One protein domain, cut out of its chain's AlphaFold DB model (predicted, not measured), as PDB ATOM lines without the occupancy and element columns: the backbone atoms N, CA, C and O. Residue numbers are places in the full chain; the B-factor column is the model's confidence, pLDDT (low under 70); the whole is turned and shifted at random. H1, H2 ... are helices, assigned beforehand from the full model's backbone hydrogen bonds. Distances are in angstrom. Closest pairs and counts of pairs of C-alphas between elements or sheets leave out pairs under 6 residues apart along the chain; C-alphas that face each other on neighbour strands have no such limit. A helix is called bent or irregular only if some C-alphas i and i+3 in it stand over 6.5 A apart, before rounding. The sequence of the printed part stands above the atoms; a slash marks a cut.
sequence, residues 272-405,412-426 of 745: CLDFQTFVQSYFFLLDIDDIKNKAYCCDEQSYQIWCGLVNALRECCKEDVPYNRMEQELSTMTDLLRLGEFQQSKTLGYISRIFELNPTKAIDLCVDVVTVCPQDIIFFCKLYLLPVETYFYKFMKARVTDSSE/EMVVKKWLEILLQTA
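What this domain is: This is residues 272 to 405 and 412 to 426 of the 745 residues of the protein "HPS5" of Mytilus coruscus (UniProt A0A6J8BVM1). Look first for H3, the longest helix, which with H1 and H2 packed on it makes one side of the domain and crosses H6, a member of a four-helix bundle of H6, H7, H8 and H9. H10 lies across H9 at the opposite side, and H5 packs on H7, with little H4 near H5 and H6. You will find 149 printed residues, all helix in class, with ten named helices in order H1 to H10 and no named strand. The whole is compact, with a radius of gyration of the C-alphas of 15.2 A and spans of 45 by 38 by 28 A.

Where its parts are: Find C-alpha 302 at (70.398, 109.102, 163.649); from there H3 runs 22.2 A to residue 317. Before it come H1, residues 272 to 285, 20.9 A, beginning at (66.187, 99.298, 166.575), and H2, residues 288 to 297. After it come H4, residues 321 to 325, H5, residues 330 to 338, H6, residues 344 to 357, 20.7 A, and H7, residues 359 to 368. Then follow H8, residues 374 to 383, H9, residues 388 to 402, 20.8 A, and H10, residues 412 to 424, 18.4 A, ending at (95.265, 111.363, 165.544). H1 and H6 are irregular: C-alphas 281 and 284 are 8.1 A apart, and C-alphas 345 and 348 are 7.6 A apart.

How they stand to each other: Start at the hub, H3, which touches four helices. It touches H1 at a steep tilt of 39 degrees, closest at C-alphas 276 and 308, 4.4 A. H2 and H3 form a hairpin, closest at C-alphas 295 and 302, 4.5 A. With residues 310 to 317 alone H3 touches H6, about perpendicular at 87 degrees, closest at C-alphas 314 and 349, 4.4 A. H3 and H8 only just touch, with 3 pairs of C-alphas within 8 A, closest at 303 and 379, 6.6 A. H6, H7, H8 and H9 are an up and down bundle, each running against the one before. H7 touches H9, closest at C-alphas 367 and 395, 6.0 A. H5 touches H7, closest at C-alphas 338 and 368, 6.7 A. H4 is close to but not clearly touching H5, closest at C-alphas 322 and 333, 6.7 A. H10 touches H9 at 77 degrees, about perpendicular, with residues 418 to 422 alone, closest at C-alphas 389 and 421, 5.9 A. Every O i to N i+4 pair is within hydrogen-bond range in H2, H3, H4, H5, H8 and H10; H1 has 7 of 10, H6 8 of 10, H7 5 of 6 and H9 10 of 11.

The domain as a whole: The two C-alphas farthest apart, Leu 285 and Ala 426, are 47.3 A apart. Residues 406 to 411 are not printed, and C-alphas 405 and 412 are 15.7 A apart across the cut. The links printed whole are tight. Confidence is under 70 at residues 272 to 274, 298 to 299, 341, 403 to 405 and 426.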
ATOM      1  N   CYS A 272      65.347  98.522 167.502       44.53
ATOM      2  CA  CYS A 272      66.187  99.298 166.575       44.53
ATOM      3  C   CYS A 272      66.004  98.927 165.083       44.53
ATOM      4  O   CYS A 272      66.322  99.725 164.208       44.53
ATOM      5  N   LEU A 273      65.490  97.731 164.762       51.50
ATOM      6  CA  LEU A 273      65.183  97.342 163.374       51.50
ATOM      7  C   LEU A 273      63.894  97.992 162.837       51.50
ATOM      8  O   LEU A 273      63.717  98.094 161.619       51.50
ATOM      9  N   ASP A 274      63.002  98.445 163.719       68.25
ATOM     10  CA  ASP A 274      61.652  98.851 163.323       68.25
ATOM     11  C   ASP A 274      61.631 100.238 162.676       68.25
ATOM     12  O   ASP A 274      60.839 100.483 161.767       68.25
ATOM     13  N   PHE A 275      62.555 101.129 163.048       71.88
ATOM     14  CA  PHE A 275      62.593 102.499 162.525       71.88
ATOM     15  C   PHE A 275      63.114 102.603 161.094       71.88
ATOM     16  O   PHE A 275      62.496 103.272 160.267       71.88
ATOM     17  N   GLN A 276      64.221 101.927 160.773       78.00
ATOM     18  CA  GLN A 276      64.729 101.881 159.400       78.00
ATOM     19  C   GLN A 276      63.667 101.287 158.464       78.00
ATOM     20  O   GLN A 276      63.377 101.853 157.409       78.00
ATOM     21  N   THR A 277      63.057 100.176 158.886       79.38
ATOM     22  CA  THR A 277      62.005  99.487 158.134       79.38
ATOM     23  C   THR A 277      60.768 100.371 157.975       79.38
ATOM     24  O   THR A 277      60.182 100.406 156.894       79.38
ATOM     25  N   PHE A 278      60.391 101.134 159.008       83.75
ATOM     26  CA  PHE A 278      59.294 102.099 158.947       83.75
ATOM     27  C   PHE A 278      59.565 103.207 157.926       83.75
ATOM     28  O   PHE A 278      58.747 103.416 157.033       83.75
ATOM     29  N   VAL A 279      60.720 103.879 158.008       83.38
ATOM     30  CA  VAL A 279      61.072 104.958 157.069       83.38
ATOM     31  C   VAL A 279      61.086 104.434 155.636       83.38
ATOM     32  O   VAL A 279      60.524 105.076 154.758       83.38
ATOM     33  N   GLN A 280      61.646 103.245 155.402       81.50
ATOM     34  CA  GLN A 280      61.653 102.621 154.077       81.50
ATOM     35  C   GLN A 280      60.245 102.264 153.582       81.50
ATOM     36  O   GLN A 280      59.912 102.528 152.431       81.50
ATOM     37  N   SER A 281      59.408 101.677 154.441       81.50
ATOM     38  CA  SER A 281      58.084 101.172 154.050       81.50
ATOM     39  C   SER A 281      57.059 102.283 153.837       81.50
ATOM     40  O   SER A 281      56.142 102.120 153.036       81.50
ATOM     41  N   TYR A 282      57.199 103.403 154.550       82.25
ATOM     42  CA  TYR A 282      56.249 104.517 154.526       82.25
ATOM     43  C   TYR A 282      56.826 105.790 153.901       82.25
ATOM     44  O   TYR A 282      56.186 106.832 153.986       82.25
ATOM     45  N   PHE A 283      57.989 105.718 153.241       85.38
ATOM     46  CA  PHE A 283      58.700 106.872 152.674       85.38
ATOM     47  C   PHE A 283      57.807 107.802 151.839       85.38
ATOM     48  O   PHE A 283      57.899 109.016 151.952       85.38
ATOM     49  N   PHE A 284      56.880 107.235 151.060       82.75
ATOM     50  CA  PHE A 284      55.952 107.975 150.198       82.75
ATOM     51  C   PHE A 284      54.948 108.877 150.944       82.75
ATOM     52  O   PHE A 284      54.289 109.695 150.308       82.75
ATOM     53  N   LEU A 285      54.793 108.714 152.263       83.94
ATOM     54  CA  LEU A 285      53.920 109.530 153.118       83.94
ATOM     55  C   LEU A 285      54.687 110.558 153.954       83.94
ATOM     56  O   LEU A 285      54.062 111.327 154.683       83.94
ATOM     57  N   LEU A 286      56.018 110.517 153.926       84.38
ATOM     58  CA  LEU A 286      56.865 111.279 154.831       84.38
ATOM     59  C   LEU A 286      57.515 112.439 154.078       84.38
ATOM     60  O   LEU A 286      57.953 112.281 152.940       84.38
ATOM     61  N   ASP A 287      57.604 113.592 154.736       85.00
ATOM     62  CA  ASP A 287      58.382 114.710 154.216       85.00
ATOM     63  C   ASP A 287      59.884 114.414 154.374       85.00
ATOM     64  O   ASP A 287      60.359 114.025 155.447       85.00
ATOM     65  N   ILE A 288      60.626 114.570 153.278       83.00
ATOM     66  CA  ILE A 288      62.062 114.297 153.198       83.00
ATOM     67  C   ILE A 288      62.825 115.244 154.122       83.00
ATOM     68  O   ILE A 288      63.764 114.805 154.789       83.00
ATOM     69  N   ASP A 289      62.425 116.514 154.184       83.25
ATOM     70  CA  ASP A 289      63.140 117.520 154.969       83.25
ATOM     71  C   ASP A 289      62.925 117.301 156.472       83.25
ATOM     72  O   ASP A 289      63.878 117.361 157.251       83.25
ATOM     73  N   ASP A 290      61.721 116.894 156.880       82.88
ATOM     74  CA  ASP A 290      61.450 116.477 158.258       82.88
ATOM     75  C   ASP A 290      62.272 115.248 158.658       82.88
ATOM     76  O   ASP A 290      62.847 115.215 159.751       82.88
ATOM     77  N   ILE A 291      62.354 114.225 157.794       83.00
ATOM     78  CA  ILE A 291      63.168 113.033 158.074       83.00
ATOM     79  C   ILE A 291      64.647 113.407 158.170       83.00
ATOM     80  O   ILE A 291      65.317 112.921 159.080       83.00
ATOM     81  N   LYS A 292      65.156 114.265 157.277       82.88
ATOM     82  CA  LYS A 292      66.543 114.754 157.319       82.88
ATOM     83  C   LYS A 292      66.832 115.475 158.631       82.88
ATOM     84  O   LYS A 292      67.736 115.068 159.352       82.88
ATOM     85  N   ASN A 293      66.012 116.459 158.997       82.00
ATOM     86  CA  ASN A 293      66.158 117.196 160.254       82.00
ATOM     87  C   ASN A 293      66.171 116.250 161.462       82.00
ATOM     88  O   ASN A 293      66.984 116.380 162.371       82.00
ATOM     89  N   LYS A 294      65.317 115.226 161.450       79.81
ATOM     90  CA  LYS A 294      65.259 114.217 162.518       79.81
ATOM     91  C   LYS A 294      66.445 113.259 162.507       79.81
ATOM     92  O   LYS A 294      66.915 112.872 163.574       79.81
ATOM     93  N   ALA A 295      66.952 112.898 161.332       81.88
ATOM     94  CA  ALA A 295      68.168 112.109 161.194       81.88
ATOM     95  C   ALA A 295      69.392 112.862 161.737       81.88
ATOM     96  O   ALA A 295      70.297 112.222 162.263       81.88
ATOM     97  N   TYR A 296      69.407 114.194 161.673       81.06
ATOM     98  CA  TYR A 296      70.522 115.014 162.152       81.06
ATOM     99  C   TYR A 296      70.425 115.423 163.633       81.06
ATOM    100  O   TYR A 296      71.445 115.759 164.221       81.06
ATOM    101  N   CYS A 297      69.249 115.318 164.267       75.06
ATOM    102  CA  CYS A 297      69.036 115.731 165.666       75.06
ATOM    103  C   CYS A 297      68.975 114.588 166.709       75.06
ATOM    104  O   CYS A 297      68.767 114.866 167.887       75.06
ATOM    105  N   CYS A 298      69.043 113.306 166.326       66.31
ATOM    106  CA  CYS A 298      68.747 112.171 167.223       66.31
ATOM    107  C   CYS A 298      69.938 111.225 167.467       66.31
ATOM    108  O   CYS A 298      69.947 110.116 166.941       66.31
ATOM    109  N   ASP A 299      70.882 111.592 168.338       68.56
ATOM    110  CA  ASP A 299      72.177 110.906 168.540       68.56
ATOM    111  C   ASP A 299      72.168 109.362 168.530       68.56
ATOM    112  O   ASP A 299      72.980 108.743 167.841       68.56
ATOM    113  N   GLU A 300      71.253 108.699 169.249       71.38
ATOM    114  CA  GLU A 300      71.251 107.226 169.334       71.38
ATOM    115  C   GLU A 300      70.676 106.526 168.085       71.38
ATOM    116  O   GLU A 300      71.051 105.389 167.788       71.38
ATOM    117  N   GLN A 301      69.772 107.174 167.340       80.25
ATOM    118  CA  GLN A 301      69.026 106.562 166.222       80.25
ATOM    119  C   GLN A 301      69.306 107.213 164.861       80.25
ATOM    120  O   GLN A 301      68.893 106.674 163.831       80.25
ATOM    121  N   SER A 302      70.053 108.319 164.837       84.94
ATOM    122  CA  SER A 302      70.398 109.102 163.649       84.94
ATOM    123  C   SER A 302      70.867 108.233 162.493       84.94
ATOM    124  O   SER A 302      70.336 108.327 161.390       84.94
ATOM    125  N   TYR A 303      71.802 107.314 162.753       87.31
ATOM    126  CA  TYR A 303      72.339 106.441 161.711       87.31
ATOM    127  C   TYR A 303      71.274 105.516 161.101       87.31
ATOM    128  O   TYR A 303      71.272 105.306 159.893       87.31
ATOM    129  N   GLN A 304      70.353 104.972 161.903       86.12
ATOM    130  CA  GLN A 304      69.323 104.040 161.419       86.12
ATOM    131  C   GLN A 304      68.262 104.758 160.587       86.12
ATOM    132  O   GLN A 304      67.884 104.275 159.518       86.12
ATOM    133  N   ILE A 305      67.818 105.928 161.053       86.62
ATOM    134  CA  ILE A 305      66.881 106.793 160.327       86.62
ATOM    135  C   ILE A 305      67.515 107.224 159.001       86.62
ATOM    136  O   ILE A 305      66.893 107.092 157.947       86.62
ATOM    137  N   TRP A 306      68.780 107.644 159.044       90.56
ATOM    138  CA  TRP A 306      69.549 108.010 157.860       90.56
ATOM    139  C   TRP A 306      69.716 106.835 156.884       90.56
ATOM    140  O   TRP A 306      69.478 106.992 155.689       90.56
ATOM    141  N   CYS A 307      70.018 105.623 157.367       88.56
ATOM    142  CA  CYS A 307      70.071 104.420 156.526       88.56
ATOM    143  C   CYS A 307      68.719 104.128 155.863       88.56
ATOM    144  O   CYS A 307      68.671 103.703 154.706       88.56
ATOM    145  N   GLY A 308      67.615 104.330 156.586       86.31
ATOM    146  CA  GLY A 308      66.266 104.190 156.046       86.31
ATOM    147  C   GLY A 308      66.010 105.179 154.912       86.31
ATOM    148  O   GLY A 308      65.609 104.767 153.824       86.31
ATOM    149  N   LEU A 309      66.336 106.452 155.149       89.38
ATOM    150  CA  LEU A 309      66.224 107.545 154.186       89.38
ATOM    151  C   LEU A 309      67.051 107.287 152.920       89.38
ATOM    152  O   LEU A 309      66.508 107.323 151.819       89.38
ATOM    153  N   VAL A 310      68.346 106.985 153.055       89.69
ATOM    154  CA  VAL A 310      69.240 106.766 151.905       89.69
ATOM    155  C   VAL A 310      68.778 105.581 151.065       89.69
ATOM    156  O   VAL A 310      68.756 105.671 149.841       89.69
ATOM    157  N   ASN A 311      68.360 104.481 151.692       88.19
ATOM    158  CA  ASN A 311      67.855 103.326 150.954       88.19
ATOM    159  C   ASN A 311      66.551 103.640 150.212       88.19
ATOM    160  O   ASN A 311      66.424 103.271 149.049       88.19
ATOM    161  N   ALA A 312      65.617 104.363 150.836       87.44
ATOM    162  CA  ALA A 312      64.394 104.785 150.161       87.44
ATOM    163  C   ALA A 312      64.693 105.722 148.974       87.44
ATOM    164  O   ALA A 312      64.174 105.519 147.878       87.44
ATOM    165  N   LEU A 313      65.611 106.678 149.152       88.12
ATOM    166  CA  LEU A 313      66.071 107.561 148.077       88.12
ATOM    167  C   LEU A 313      66.754 106.787 146.943       88.12
ATOM    168  O   LEU A 313      66.513 107.098 145.779       88.12
ATOM    169  N   ARG A 314      67.563 105.763 147.249       87.19
ATOM    170  CA  ARG A 314      68.164 104.884 146.232       87.19
ATOM    171  C   ARG A 314      67.098 104.172 145.409       87.19
ATOM    172  O   ARG A 314      67.218 104.157 144.189       87.19
ATOM    173  N   GLU A 315      66.061 103.622 146.041       85.62
ATOM    174  CA  GLU A 315      64.950 102.989 145.319       85.62
ATOM    175  C   GLU A 315      64.229 103.992 144.407       85.62
ATOM    176  O   GLU A 315      64.007 103.691 143.237       85.62
ATOM    177  N   CYS A 316      63.969 105.214 144.879       84.56
ATOM    178  CA  CYS A 316      63.376 106.275 144.057       84.56
ATOM    179  C   CYS A 316      64.268 106.724 142.888       84.56
ATOM    180  O   CYS A 316      63.756 107.221 141.886       84.56
ATOM    181  N   CYS A 317      65.591 106.589 143.010       84.56
ATOM    182  CA  CYS A 317      66.529 106.945 141.946       84.56
ATOM    183  C   CYS A 317      66.675 105.845 140.886       84.56
ATOM    184  O   CYS A 317      67.099 106.150 139.777       84.56
ATOM    185  N   LYS A 318      66.323 104.580 141.170       82.50
ATOM    186  CA  LYS A 318      66.461 103.468 140.200       82.50
ATOM    187  C   LYS A 318      65.637 103.656 138.930       82.50
ATOM    188  O   LYS A 318      65.997 103.114 137.886       82.50
ATOM    189  N   GLU A 319      64.538 104.396 139.016       78.31
ATOM    190  CA  GLU A 319      63.704 104.728 137.857       78.31
ATOM    191  C   GLU A 319      64.369 105.772 136.944       78.31
ATOM    192  O   GLU A 319      64.034 105.871 135.762       78.31
ATOM    193  N   ASP A 320      65.365 106.504 137.451       81.81
ATOM    194  CA  ASP A 320      66.052 107.551 136.710       81.81
ATOM    195  C   ASP A 320      67.164 106.950 135.822       81.81
ATOM    196  O   ASP A 320      68.050 106.213 136.266       81.81
ATOM    197  N   VAL A 321      67.165 107.313 134.533       76.88
ATOM    198  CA  VAL A 321      68.185 106.888 133.547       76.88
ATOM    199  C   VAL A 321      69.639 107.144 134.007       76.88
ATOM    200  O   VAL A 321      70.469 106.251 133.818       76.88
ATOM    201  N   PRO A 322      69.979 108.296 134.628       74.12
ATOM    202  CA  PRO A 322      71.322 108.571 135.145       74.12
ATOM    203  C   PRO A 322      71.794 107.556 136.190       74.12
ATOM    204  O   PRO A 322      72.936 107.111 136.128       74.12
ATOM    205  N   TYR A 323      70.917 107.133 137.107       80.12
ATOM    206  CA  TYR A 323      71.267 106.189 138.175       80.12
ATOM    207  C   TYR A 323      71.715 104.838 137.606       80.12
ATOM    208  O   TYR A 323      72.703 104.259 138.057       80.12
ATOM    209  N   ASN A 324      71.036 104.368 136.557       79.12
ATOM    210  CA  ASN A 324      71.372 103.110 135.888       79.12
ATOM    211  C   ASN A 324      72.621 103.215 134.996       79.12
ATOM    212  O   ASN A 324      73.295 102.214 134.769       79.12
ATOM    213  N   ARG A 325      72.952 104.413 134.495       79.94
ATOM    214  CA  ARG A 325      74.142 104.645 133.655       79.94
ATOM    215  C   ARG A 325      75.410 105.002 134.435       79.94
ATOM    216  O   ARG A 325      76.489 104.995 133.842       79.94
ATOM    217  N   MET A 326      75.323 105.255 135.745       80.94
ATOM    218  CA  MET A 326      76.485 105.601 136.583       80.94
ATOM    219  C   MET A 326      77.612 104.562 136.558       80.94
ATOM    220  O   MET A 326      78.772 104.942 136.697       80.94
ATOM    221  N   GLU A 327      77.309 103.276 136.357       77.19
ATOM    222  CA  GLU A 327      78.341 102.231 136.251       77.19
ATOM    223  C   GLU A 327      79.226 102.381 135.004       77.19
ATOM    224  O   GLU A 327      80.391 101.996 135.030       77.19
ATOM    225  N   GLN A 328      78.685 102.933 133.914       79.88
ATOM    226  CA  GLN A 328      79.379 103.032 132.626       79.88
ATOM    227  C   GLN A 328      80.018 104.411 132.416       79.88
ATOM    228  O   GLN A 328      81.115 104.504 131.871       79.88
ATOM    229  N   GLU A 329      79.361 105.482 132.874       84.50
ATOM    230  CA  GLU A 329      79.751 106.874 132.599       84.50
ATOM    231  C   GLU A 329      79.860 107.711 133.883       84.50
ATOM    232  O   GLU A 329      79.278 108.789 134.012       84.50
ATOM    233  N   LEU A 330      80.623 107.218 134.863       83.25
ATOM    234  CA  LEU A 330      80.711 107.830 136.193       83.25
ATOM    235  C   LEU A 330      81.145 109.307 136.170       83.25
ATOM    236  O   LEU A 330      80.574 110.112 136.896       83.25
ATOM    237  N   SER A 331      82.139 109.682 135.355       83.19
ATOM    238  CA  SER A 331      82.623 111.073 135.278       83.19
ATOM    239  C   SER A 331      81.551 112.024 134.753       83.19
ATOM    240  O   SER A 331      81.243 113.007 135.413       83.19
ATOM    241  N   THR A 332      80.922 111.676 133.631       81.44
ATOM    242  CA  THR A 332      79.875 112.490 133.004       81.44
ATOM    243  C   THR A 332      78.694 112.690 133.951       81.44
ATOM    244  O   THR A 332      78.192 113.798 134.089       81.44
ATOM    245  N   MET A 333      78.280 111.634 134.660       81.31
ATOM    246  CA  MET A 333      77.179 111.722 135.626       81.31
ATOM    247  C   MET A 333      77.552 112.539 136.869       81.31
ATOM    248  O   MET A 333      76.704 113.246 137.408       81.31
ATOM    249  N   THR A 334      78.813 112.480 137.304       81.88
ATOM    250  CA  THR A 334      79.322 113.320 138.402       81.88
ATOM    251  C   THR A 334      79.282 114.798 138.008       81.88
ATOM    252  O   THR A 334      78.825 115.627 138.789       81.88
ATOM    253  N   ASP A 335      79.677 115.130 136.778       82.06
ATOM    254  CA  ASP A 335      79.655 116.508 136.282       82.06
ATOM    255  C   ASP A 335      78.224 117.040 136.116       82.06
ATOM    256  O   ASP A 335      77.945 118.177 136.488       82.06
ATOM    257  N   LEU A 336      77.280 116.208 135.663       80.06
ATOM    258  CA  LEU A 336      75.862 116.583 135.628       80.06
ATOM    259  C   LEU A 336      75.301 116.857 137.036       80.06
ATOM    260  O   LEU A 336      74.480 117.758 137.211       80.06
ATOM    261  N   LEU A 337      75.747 116.108 138.055       80.12
ATOM    262  CA  LEU A 337      75.339 116.338 139.446       80.12
ATOM    263  C   LEU A 337      75.882 117.662 139.986       80.12
ATOM    264  O   LEU A 337      75.155 118.360 140.692       80.12
ATOM    265  N   ARG A 338      77.105 118.048 139.601       81.62
ATOM    266  CA  ARG A 338      77.677 119.365 139.931       81.62
ATOM    267  C   ARG A 338      76.894 120.518 139.321       81.62
ATOM    268  O   ARG A 338      76.730 121.548 139.962       81.62
ATOM    269  N   LEU A 339      76.397 120.347 138.097       80.25
ATOM    270  CA  LEU A 339      75.628 121.376 137.392       80.25
ATOM    271  C   LEU A 339      74.224 121.596 137.981       80.25
ATOM    272  O   LEU A 339      73.535 122.529 137.576       80.25
ATOM    273  N   GLY A 340      73.800 120.778 138.953       71.62
ATOM    274  CA  GLY A 340      72.527 120.955 139.652       71.62
ATOM    275  C   GLY A 340      71.302 120.624 138.800       71.62
ATOM    276  O   GLY A 340      70.194 121.029 139.138       71.62
ATOM    277  N   GLU A 341      71.472 119.872 137.709       69.31
ATOM    278  CA  GLU A 341      70.380 119.521 136.788       69.31
ATOM    279  C   GLU A 341      69.400 118.477 137.365       69.31
ATOM    280  O   GLU A 341      68.402 118.131 136.732       69.31
ATOM    281  N   PHE A 342      69.653 117.982 138.581       71.12
ATOM    282  CA  PHE A 342      68.846 116.961 139.247       71.12
ATOM    283  C   PHE A 342      68.047 117.507 140.432       71.12
ATOM    284  O   PHE A 342      68.380 118.524 141.038       71.12
ATOM    285  N   GLN A 343      66.987 116.783 140.803       73.38
ATOM    286  CA  GLN A 343      66.189 117.103 141.985       73.38
ATOM    287  C   GLN A 343      67.054 117.035 143.253       73.38
ATOM    288  O   GLN A 343      67.487 115.954 143.652       73.38
ATOM    289  N   GLN A 344      67.241 118.179 143.921       74.81
ATOM    290  CA  GLN A 344      68.053 118.306 145.142       74.81
ATOM    291  C   GLN A 344      67.609 117.366 146.278       74.81
ATOM    292  O   GLN A 344      68.415 116.937 147.106       74.81
ATOM    293  N   SER A 345      66.329 116.992 146.312       78.25
ATOM    294  CA  SER A 345      65.783 116.038 147.281       78.25
ATOM    295  C   SER A 345      66.330 114.614 147.106       78.25
ATOM    296  O   SER A 345      66.445 113.887 148.093       78.25
ATOM    297  N   LYS A 346      66.729 114.229 145.883       83.50
ATOM    298  CA  LYS A 346      67.256 112.898 145.527       83.50
ATOM    299  C   LYS A 346      68.783 112.789 145.581       83.50
ATOM    300  O   LYS A 346      69.320 111.688 145.463       83.50
ATOM    301  N   THR A 347      69.494 113.894 145.799       85.75
ATOM    302  CA  THR A 347      70.962 113.974 145.729       85.75
ATOM    303  C   THR A 347      71.684 112.913 146.566       85.75
ATOM    304  O   THR A 347      72.608 112.271 146.071       85.75
ATOM    305  N   LEU A 348      71.227 112.644 147.797       87.38
ATOM    306  CA  LEU A 348      71.829 111.616 148.661       87.38
ATOM    307  C   LEU A 348      71.727 110.197 148.073       87.38
ATOM    308  O   LEU A 348      72.633 109.389 148.271       87.38
ATOM    309  N   GLY A 349      70.665 109.894 147.318       88.12
ATOM    310  CA  GLY A 349      70.501 108.603 146.643       88.12
ATOM    311  C   GLY A 349      71.525 108.406 145.523       88.12
ATOM    312  O   GLY A 349      72.168 107.356 145.451       88.12
ATOM    313  N   TYR A 350      71.737 109.436 144.697       87.81
ATOM    314  CA  TYR A 350      72.776 109.440 143.661       87.81
ATOM    315  C   TYR A 350      74.182 109.342 144.264       87.81
ATOM    316  O   TYR A 350      74.973 108.498 143.848       87.81
ATOM    317  N   ILE A 351      74.474 110.145 145.290       89.31
ATOM    318  CA  ILE A 351      75.776 110.149 145.969       89.31
ATOM    319  C   ILE A 351      76.071 108.795 146.610       89.31
ATOM    320  O   ILE A 351      77.179 108.290 146.453       89.31
ATOM    321  N   SER A 352      75.083 108.154 147.243       90.44
ATOM    322  CA  SER A 352      75.240 106.799 147.782       90.44
ATOM    323  C   SER A 352      75.723 105.818 146.714       90.44
ATOM    324  O   SER A 352      76.625 105.022 146.962       90.44
ATOM    325  N   ARG A 353      75.164 105.889 145.501       88.56
ATOM    326  CA  ARG A 353      75.579 105.021 144.396       88.56
ATOM    327  C   ARG A 353      76.995 105.329 143.912       88.56
ATOM    328  O   ARG A 353      77.742 104.405 143.607       88.56
ATOM    329  N   ILE A 354      77.384 106.601 143.877       87.75
ATOM    330  CA  ILE A 354      78.752 107.003 143.521       87.75
ATOM    331  C   ILE A 354      79.738 106.537 144.595       87.75
ATOM    332  O   ILE A 354      80.785 106.015 144.237       87.75
ATOM    333  N   PHE A 355      79.398 106.632 145.885       88.81
ATOM    334  CA  PHE A 355      80.217 106.096 146.979       88.81
ATOM    335  C   PHE A 355      80.449 104.589 146.853       88.81
ATOM    336  O   PHE A 355      81.559 104.127 147.088       88.81
ATOM    337  N   GLU A 356      79.430 103.831 146.444       88.44
ATOM    338  CA  GLU A 356      79.545 102.388 146.205       88.44
ATOM    339  C   GLU A 356      80.519 102.056 145.058       88.44
ATOM    340  O   GLU A 356      81.241 101.064 145.130       88.44
ATOM    341  N   LEU A 357      80.553 102.880 144.003       88.88
ATOM    342  CA  LEU A 357      81.386 102.653 142.816       88.88
ATOM    343  C   LEU A 357      82.803 103.224 142.955       88.88
ATOM    344  O   LEU A 357      83.780 102.602 142.540       88.88
ATOM    345  N   ASN A 358      82.916 104.447 143.470       88.94
ATOM    346  CA  ASN A 358      84.165 105.177 143.623       88.94
ATOM    347  C   ASN A 358      84.060 106.231 144.749       88.94
ATOM    348  O   ASN A 358      83.643 107.370 144.507       88.94
ATOM    349  N   PRO A 359      84.506 105.888 145.969       89.12
ATOM    350  CA  PRO A 359      84.456 106.790 147.116       89.12
ATOM    351  C   PRO A 359      85.251 108.091 146.944       89.12
ATOM    352  O   PRO A 359      84.826 109.136 147.428       89.12
ATOM    353  N   THR A 360      86.396 108.070 146.250       89.56
ATOM    354  CA  THR A 360      87.238 109.271 146.117       89.56
ATOM    355  C   THR A 360      86.575 110.323 145.239       89.56
ATOM    356  O   THR A 360      86.528 111.487 145.630       89.56
ATOM    357  N   LYS A 361      85.985 109.907 144.110       87.62
ATOM    358  CA  LYS A 361      85.180 110.792 143.254       87.62
ATOM    359  C   LYS A 361      83.906 111.268 143.948       87.62
ATOM    360  O   LYS A 361      83.492 112.401 143.729       87.62
ATOM    361  N   ALA A 362      83.296 110.420 144.780       89.50
ATOM    362  CA  ALA A 362      82.121 110.802 145.554       89.50
ATOM    363  C   ALA A 362      82.434 111.958 146.512       89.50
ATOM    364  O   ALA A 362      81.668 112.914 146.569       89.50
ATOM    365  N   ILE A 363      83.575 111.908 147.210       90.75
ATOM    366  CA  ILE A 363      84.012 113.001 148.089       90.75
ATOM    367  C   ILE A 363      84.269 114.282 147.302       90.75
ATOM    368  O   ILE A 363      83.778 115.328 147.715       90.75
ATOM    369  N   ASP A 364      84.965 114.202 146.164       89.06
ATOM    370  CA  ASP A 364      85.228 115.381 145.326       89.06
ATOM    371  C   ASP A 364      83.921 116.042 144.859       89.06
ATOM    372  O   ASP A 364      83.836 117.261 144.810       89.06
ATOM    373  N   LEU A 365      82.881 115.253 144.564       87.38
ATOM    374  CA  LEU A 365      81.540 115.773 144.281       87.38
ATOM    375  C   LEU A 365      80.873 116.371 145.527       87.38
ATOM    376  O   LEU A 365      80.246 117.421 145.444       87.38
ATOM    377  N   CYS A 366      80.966 115.706 146.682       88.00
ATOM    378  CA  CYS A 366      80.326 116.171 147.914       88.00
ATOM    379  C   CYS A 366      80.865 117.532 148.359       88.00
ATOM    380  O   CYS A 366      80.106 118.332 148.903       88.00
ATOM    381  N   VAL A 367      82.149 117.819 148.119       85.94
ATOM    382  CA  VAL A 367      82.733 119.139 148.400       85.94
ATOM    383  C   VAL A 367      81.996 120.236 147.627       85.94
ATOM    384  O   VAL A 367      81.671 121.254 148.224       85.94
ATOM    385  N   ASP A 368      81.610 119.998 146.375       84.25
ATOM    386  CA  ASP A 368      80.919 120.997 145.547       84.25
ATOM    387  C   ASP A 368      79.416 121.138 145.881       84.25
ATOM    388  O   ASP A 368      78.786 122.155 145.589       84.25
ATOM    389  N   VAL A 369      78.805 120.113 146.484       81.31
ATOM    390  CA  VAL A 369      77.347 120.028 146.669       81.31
ATOM    391  C   VAL A 369      76.917 120.497 148.065       81.31
ATOM    392  O   VAL A 369      77.018 119.761 149.045       81.31
ATOM    393  N   VAL A 370      76.342 121.701 148.162       77.56
ATOM    394  CA  VAL A 370      75.933 122.342 149.437       77.56
ATOM    395  C   VAL A 370      74.952 121.502 150.269       77.56
ATOM    396  O   VAL A 370      74.991 121.550 151.491       77.56
ATOM    397  N   THR A 371      74.105 120.681 149.640       81.69
ATOM    398  CA  THR A 371      73.078 119.896 150.350       81.69
ATOM    399  C   THR A 371      73.625 118.738 151.188       81.69
ATOM    400  O   THR A 371      72.850 118.107 151.900       81.69
ATOM    401  N   VAL A 372      74.903 118.381 151.029       85.94
ATOM    402  CA  VAL A 372      75.526 117.262 151.749       85.94
ATOM    403  C   VAL A 372      76.132 117.773 153.048       85.94
ATOM    404  O   VAL A 372      77.012 118.633 153.034       85.94
ATOM    405  N   CYS A 373      75.695 117.202 154.164       87.69
ATOM    406  CA  CYS A 373      76.205 117.531 155.486       87.69
ATOM    407  C   CYS A 373      77.433 116.665 155.829       87.69
ATOM    408  O   CYS A 373      77.511 115.504 155.417       87.69
ATOM    409  N   PRO A 374      78.362 117.145 156.679       89.81
ATOM    410  CA  PRO A 374      79.497 116.340 157.147       89.81
ATOM    411  C   PRO A 374      79.088 115.009 157.800       89.81
ATOM    412  O   PRO A 374      79.760 113.989 157.642       89.81
ATOM    413  N   GLN A 375      77.949 114.999 158.498       90.50
ATOM    414  CA  GLN A 375      77.367 113.800 159.101       90.50
ATOM    415  C   GLN A 375      77.046 112.711 158.064       90.50
ATOM    416  O   GLN A 375      77.240 111.528 158.353       90.50
ATOM    417  N   ASP A 376      76.628 113.086 156.850       91.12
ATOM    418  CA  ASP A 376      76.347 112.128 155.777       91.12
ATOM    419  C   ASP A 376      77.614 111.365 155.384       91.12
ATOM    420  O   ASP A 376      77.564 110.160 155.164       91.12
ATOM    421  N   ILE A 377      78.771 112.034 155.356       92.19
ATOM    422  CA  ILE A 377      80.056 111.416 155.000       92.19
ATOM    423  C   ILE A 377      80.485 110.385 156.048       92.19
ATOM    424  O   ILE A 377      80.901 109.281 155.688       92.19
ATOM    425  N   ILE A 378      80.332 110.704 157.338       91.25
ATOM    426  CA  ILE A 378      80.593 109.758 158.438       91.25
ATOM    427  C   ILE A 378      79.706 108.518 158.271       91.25
ATOM    428  O   ILE A 378      80.170 107.381 158.399       91.25
ATOM    429  N   PHE A 379      78.430 108.725 157.947       91.94
ATOM    430  CA  PHE A 379      77.476 107.640 157.764       91.94
ATOM    431  C   PHE A 379      77.709 106.832 156.484       91.94
ATOM    432  O   PHE A 379      77.604 105.607 156.538       91.94
ATOM    433  N   PHE A 380      78.116 107.452 155.374       92.19
ATOM    434  CA  PHE A 380      78.540 106.739 154.168       92.19
ATOM    435  C   PHE A 380      79.759 105.860 154.436       92.19
ATOM    436  O   PHE A 380      79.764 104.692 154.047       92.19
ATOM    437  N   CYS A 381      80.759 106.378 155.156       91.06
ATOM    438  CA  CYS A 381      81.929 105.587 155.527       91.06
ATOM    439  C   CYS A 381      81.530 104.374 156.376       91.06
ATOM    440  O   CYS A 381      81.988 103.263 156.121       91.06
ATOM    441  N   LYS A 382      80.604 104.553 157.325       89.94
ATOM    442  CA  LYS A 382      80.073 103.454 158.139       89.94
ATOM    443  C   LYS A 382      79.261 102.439 157.323       89.94
ATOM    444  O   LYS A 382      79.399 101.241 157.553       89.94
ATOM    445  N   LEU A 383      78.444 102.899 156.375       88.88
ATOM    446  CA  LEU A 383      77.603 102.047 155.527       88.88
ATOM    447  C   LEU A 383      78.438 101.154 154.602       88.88
ATOM    448  O   LEU A 383      78.124  99.977 154.441       88.88
ATOM    449  N   TYR A 384      79.503 101.707 154.018       87.69
ATOM    450  CA  TYR A 384      80.376 101.015 153.066       87.69
ATOM    451  C   TYR A 384      81.664 100.454 153.692       87.69
ATOM    452  O   TYR A 384      82.519  99.957 152.964       87.69
ATOM    453  N   LEU A 385      81.797 100.501 155.024       88.00
ATOM    454  CA  LEU A 385      82.969 100.024 155.778       88.00
ATOM    455  C   LEU A 385      84.296 100.649 155.302       88.00
ATOM    456  O   LEU A 385      85.320  99.977 155.194       88.00
ATOM    457  N   LEU A 386      84.266 101.947 155.003       90.12
ATOM    458  CA  LEU A 386      85.418 102.727 154.556       90.12
ATOM    459  C   LEU A 386      86.099 103.438 155.740       90.12
ATOM    460  O   LEU A 386      85.414 103.800 156.700       90.12
ATOM    461  N   PRO A 387      87.422 103.693 155.672       89.62
ATOM    462  CA  PRO A 387      88.144 104.444 156.701       89.62
ATOM    463  C   PRO A 387      87.637 105.887 156.777       89.62
ATOM    464  O   PRO A 387      87.816 106.676 155.842       89.62
ATOM    465  N   VAL A 388      87.002 106.236 157.898       90.19
ATOM    466  CA  VAL A 388      86.409 107.565 158.116       90.19
ATOM    467  C   VAL A 388      87.505 108.627 158.084       90.19
ATOM    468  O   VAL A 388      87.331 109.672 157.470       90.19
ATOM    469  N   GLU A 389      88.661 108.320 158.665       89.56
ATOM    470  CA  GLU A 389      89.816 109.202 158.827       89.56
ATOM    471  C   GLU A 389      90.305 109.746 157.482       89.56
ATOM    472  O   GLU A 389      90.711 110.895 157.392       89.56
ATOM    473  N   THR A 390      90.229 108.952 156.409       90.25
ATOM    474  CA  THR A 390      90.708 109.368 155.083       90.25
ATOM    475  C   THR A 390      89.689 110.236 154.347       90.25
ATOM    476  O   THR A 390      90.020 111.312 153.844       90.25
ATOM    477  N   TYR A 391      88.440 109.773 154.257       90.81
ATOM    478  CA  TYR A 391      87.427 110.421 153.422       90.81
ATOM    479  C   TYR A 391      86.796 111.633 154.109       90.81
ATOM    480  O   TYR A 391      86.605 112.667 153.466       90.81
ATOM    481  N   PHE A 392      86.524 111.536 155.413       92.50
ATOM    482  CA  PHE A 392      85.988 112.651 156.188       92.50
ATOM    483  C   PHE A 392      87.004 113.786 156.304       92.50
ATOM    484  O   PHE A 392      86.628 114.940 156.124       92.50
ATOM    485  N   TYR A 393      88.292 113.474 156.502       91.56
ATOM    486  CA  TYR A 393      89.340 114.496 156.530       91.56
ATOM    487  C   TYR A 393      89.448 115.258 155.219       91.56
ATOM    488  O   TYR A 393      89.441 116.486 155.226       91.56
ATOM    489  N   LYS A 394      89.476 114.548 154.085       90.88
ATOM    490  CA  LYS A 394      89.533 115.188 152.767       90.88
ATOM    491  C   LYS A 394      88.326 116.106 152.527       90.88
ATOM    492  O   LYS A 394      88.505 117.214 152.031       90.88
ATOM    493  N   PHE A 395      87.124 115.661 152.903       91.25
ATOM    494  CA  PHE A 395      85.897 116.453 152.777       91.25
ATOM    495  C   PHE A 395      85.913 117.702 153.667       91.25
ATOM    496  O   PHE A 395      85.722 118.812 153.172       91.25
ATOM    497  N   MET A 396      86.167 117.528 154.968       90.62
ATOM    498  CA  MET A 396      86.160 118.625 155.937       90.62
ATOM    499  C   MET A 396      87.253 119.642 155.639       90.62
ATOM    500  O   MET A 396      86.983 120.836 155.663       90.62
ATOM    501  N   LYS A 397      88.463 119.190 155.298       89.00
ATOM    502  CA  LYS A 397      89.570 120.087 154.963       89.00
ATOM    503  C   LYS A 397      89.229 120.982 153.777       89.00
ATOM    504  O   LYS A 397      89.409 122.184 153.891       89.00
ATOM    505  N   ALA A 398      88.676 120.424 152.697       87.62
ATOM    506  CA  ALA A 398      88.263 121.213 151.538       87.62
ATOM    507  C   ALA A 398      87.131 122.204 151.874       87.62
ATOM    508  O   ALA A 398      87.178 123.363 151.483       87.62
ATOM    509  N   ARG A 399      86.133 121.786 152.664       85.25
ATOM    510  CA  ARG A 399      85.022 122.669 153.059       85.25
ATOM    511  C   ARG A 399      85.442 123.797 153.992       85.25
ATOM    512  O   ARG A 399      84.997 124.923 153.802       85.25
ATOM    513  N   VAL A 400      86.298 123.513 154.971       84.56
ATOM    514  CA  VAL A 400      86.797 124.516 155.922       84.56
ATOM    515  C   VAL A 400      87.724 125.517 155.229       84.56
ATOM    516  O   VAL A 400      87.722 126.688 155.594       84.56
ATOM    517  N   THR A 401      88.489 125.101 154.211       80.81
ATOM    518  CA  THR A 401      89.317 126.037 153.434       80.81
ATOM    519  C   THR A 401      88.504 126.891 152.466       80.81
ATOM    520  O   THR A 401      88.845 128.054 152.264       80.81
ATOM    521  N   ASP A 402      87.440 126.336 151.879       73.00
ATOM    522  CA  ASP A 402      86.689 126.996 150.805       73.00
ATOM    523  C   ASP A 402      85.504 127.838 151.307       73.00
ATOM    524  O   ASP A 402      85.039 128.729 150.594       73.00
ATOM    525  N   SER A 403      84.998 127.588 152.522       61.34
ATOM    526  CA  SER A 403      83.779 128.226 153.037       61.34
ATOM    527  C   SER A 403      83.930 128.752 154.467       61.34
ATOM    528  O   SER A 403      84.454 128.078 155.346       61.34
ATOM    529  N   SER A 404      83.401 129.953 154.725       58.44
ATOM    530  CA  SER A 404      83.258 130.531 156.072       58.44
ATOM    531  C   SER A 404      81.998 130.029 156.798       58.44
ATOM    532  O   SER A 404      81.437 130.729 157.641       58.44
ATOM    533  N   GLU A 405      81.463 128.874 156.399       59.81
ATOM    534  CA  GLU A 405      80.220 128.343 156.954       59.81
ATOM    535  C   GLU A 405      80.493 127.732 158.334       59.81
ATOM    536  O   GLU A 405      81.033 126.639 158.467       59.81
ATOM    537  N   GLU A 412      77.265 118.167 167.280       87.50
ATOM    538  CA  GLU A 412      78.188 117.625 168.279       87.50
ATOM    539  C   GLU A 412      78.963 116.386 167.794       87.50
ATOM    540  O   GLU A 412      80.157 116.244 168.070       87.50
ATOM    541  N   MET A 413      78.319 115.501 167.022       87.06
ATOM    542  CA  MET A 413      78.957 114.296 166.481       87.06
ATOM    543  C   MET A 413      80.053 114.646 165.467       87.06
ATOM    544  O   MET A 413      81.112 114.014 165.453       87.06
ATOM    545  N   VAL A 414      79.794 115.647 164.622       89.12
ATOM    546  CA  VAL A 414      80.728 116.119 163.594       89.12
ATOM    547  C   VAL A 414      81.941 116.755 164.257       89.12
ATOM    548  O   VAL A 414      83.059 116.353 163.951       89.12
ATOM    549  N   VAL A 415      81.730 117.677 165.202       90.44
ATOM    550  CA  VAL A 415      82.811 118.355 165.935       90.44
ATOM    551  C   VAL A 415      83.701 117.348 166.655       90.44
ATOM    552  O   VAL A 415      84.920 117.361 166.483       90.44
ATOM    553  N   LYS A 416      83.085 116.420 167.395       90.38
ATOM    554  CA  LYS A 416      83.787 115.355 168.109       90.38
ATOM    555  C   LYS A 416      84.665 114.528 167.175       90.38
ATOM    556  O   LYS A 416      85.846 114.326 167.452       90.38
ATOM    557  N   LYS A 417      84.092 114.041 166.067       90.88
ATOM    558  CA  LYS A 417      84.834 113.192 165.131       90.88
ATOM    559  C   LYS A 417      85.903 113.980 164.378       90.88
ATOM    560  O   LYS A 417      86.950 113.425 164.052       90.88
ATOM    561  N   TRP A 418      85.659 115.265 164.130       91.88
ATOM    562  CA  TRP A 418      86.611 116.143 163.469       91.88
ATOM    563  C   TRP A 418      87.855 116.385 164.314       91.88
ATOM    564  O   TRP A 418      88.960 116.143 163.832       91.88
ATOM    565  N   LEU A 419      87.680 116.746 165.587       91.69
ATOM    566  CA  LEU A 419      88.803 116.924 166.503       91.69
ATOM    567  C   LEU A 419      89.590 115.618 166.702       91.69
ATOM    568  O   LEU A 419      90.817 115.639 166.686       91.69
ATOM    569  N   GLU A 420      88.903 114.476 166.822       91.38
ATOM    570  CA  GLU A 420      89.541 113.155 166.938       91.38
ATOM    571  C   GLU A 420      90.489 112.872 165.765       91.38
ATOM    572  O   GLU A 420      91.640 112.494 165.975       91.38
ATOM    573  N   ILE A 421      90.030 113.102 164.533       91.19
ATOM    574  CA  ILE A 421      90.823 112.832 163.329       91.19
ATOM    575  C   ILE A 421      91.993 113.812 163.201       91.19
ATOM    576  O   ILE A 421      93.108 113.389 162.885       91.19
ATOM    577  N   LEU A 422      91.767 115.104 163.461       90.44
ATOM    578  CA  LEU A 422      92.825 116.117 163.408       90.44
ATOM    579  C   LEU A 422      93.969 115.780 164.369       90.44
ATOM    580  O   LEU A 422      95.136 115.848 163.986       90.44
ATOM    581  N   LEU A 423      93.635 115.351 165.590       88.56
ATOM    582  CA  LEU A 423      94.633 115.028 166.601       88.56
ATOM    583  C   LEU A 423      95.368 113.708 166.311       88.56
ATOM    584  O   LEU A 423      96.594 113.657 166.401       88.56
ATOM    585  N   GLN A 424      94.656 112.662 165.876       85.56
ATOM    586  CA  GLN A 424      95.265 111.363 165.544       85.56
ATOM    587  C   GLN A 424      96.226 111.437 164.351       85.56
ATOM    588  O   GLN A 424      97.200 110.686 164.282       85.56
ATOM    589  N   THR A 425      95.990 112.359 163.415       77.12
ATOM    590  CA  THR A 425      96.842 112.525 162.227       77.12
ATOM    591  C   THR A 425      98.253 113.012 162.587       77.12
ATOM    592  O   THR A 425      99.190 112.830 161.807       77.12
ATOM    593  N   ALA A 426      98.442 113.598 163.773       69.31
ATOM    594  CA  ALA A 426      99.707 114.204 164.162       69.31
ATOM    595  C   ALA A 426     100.816 113.194 164.525       69.31
ATOM    596  O   ALA A 426     101.977 113.572 164.476       69.31
TER     597      ALA A 426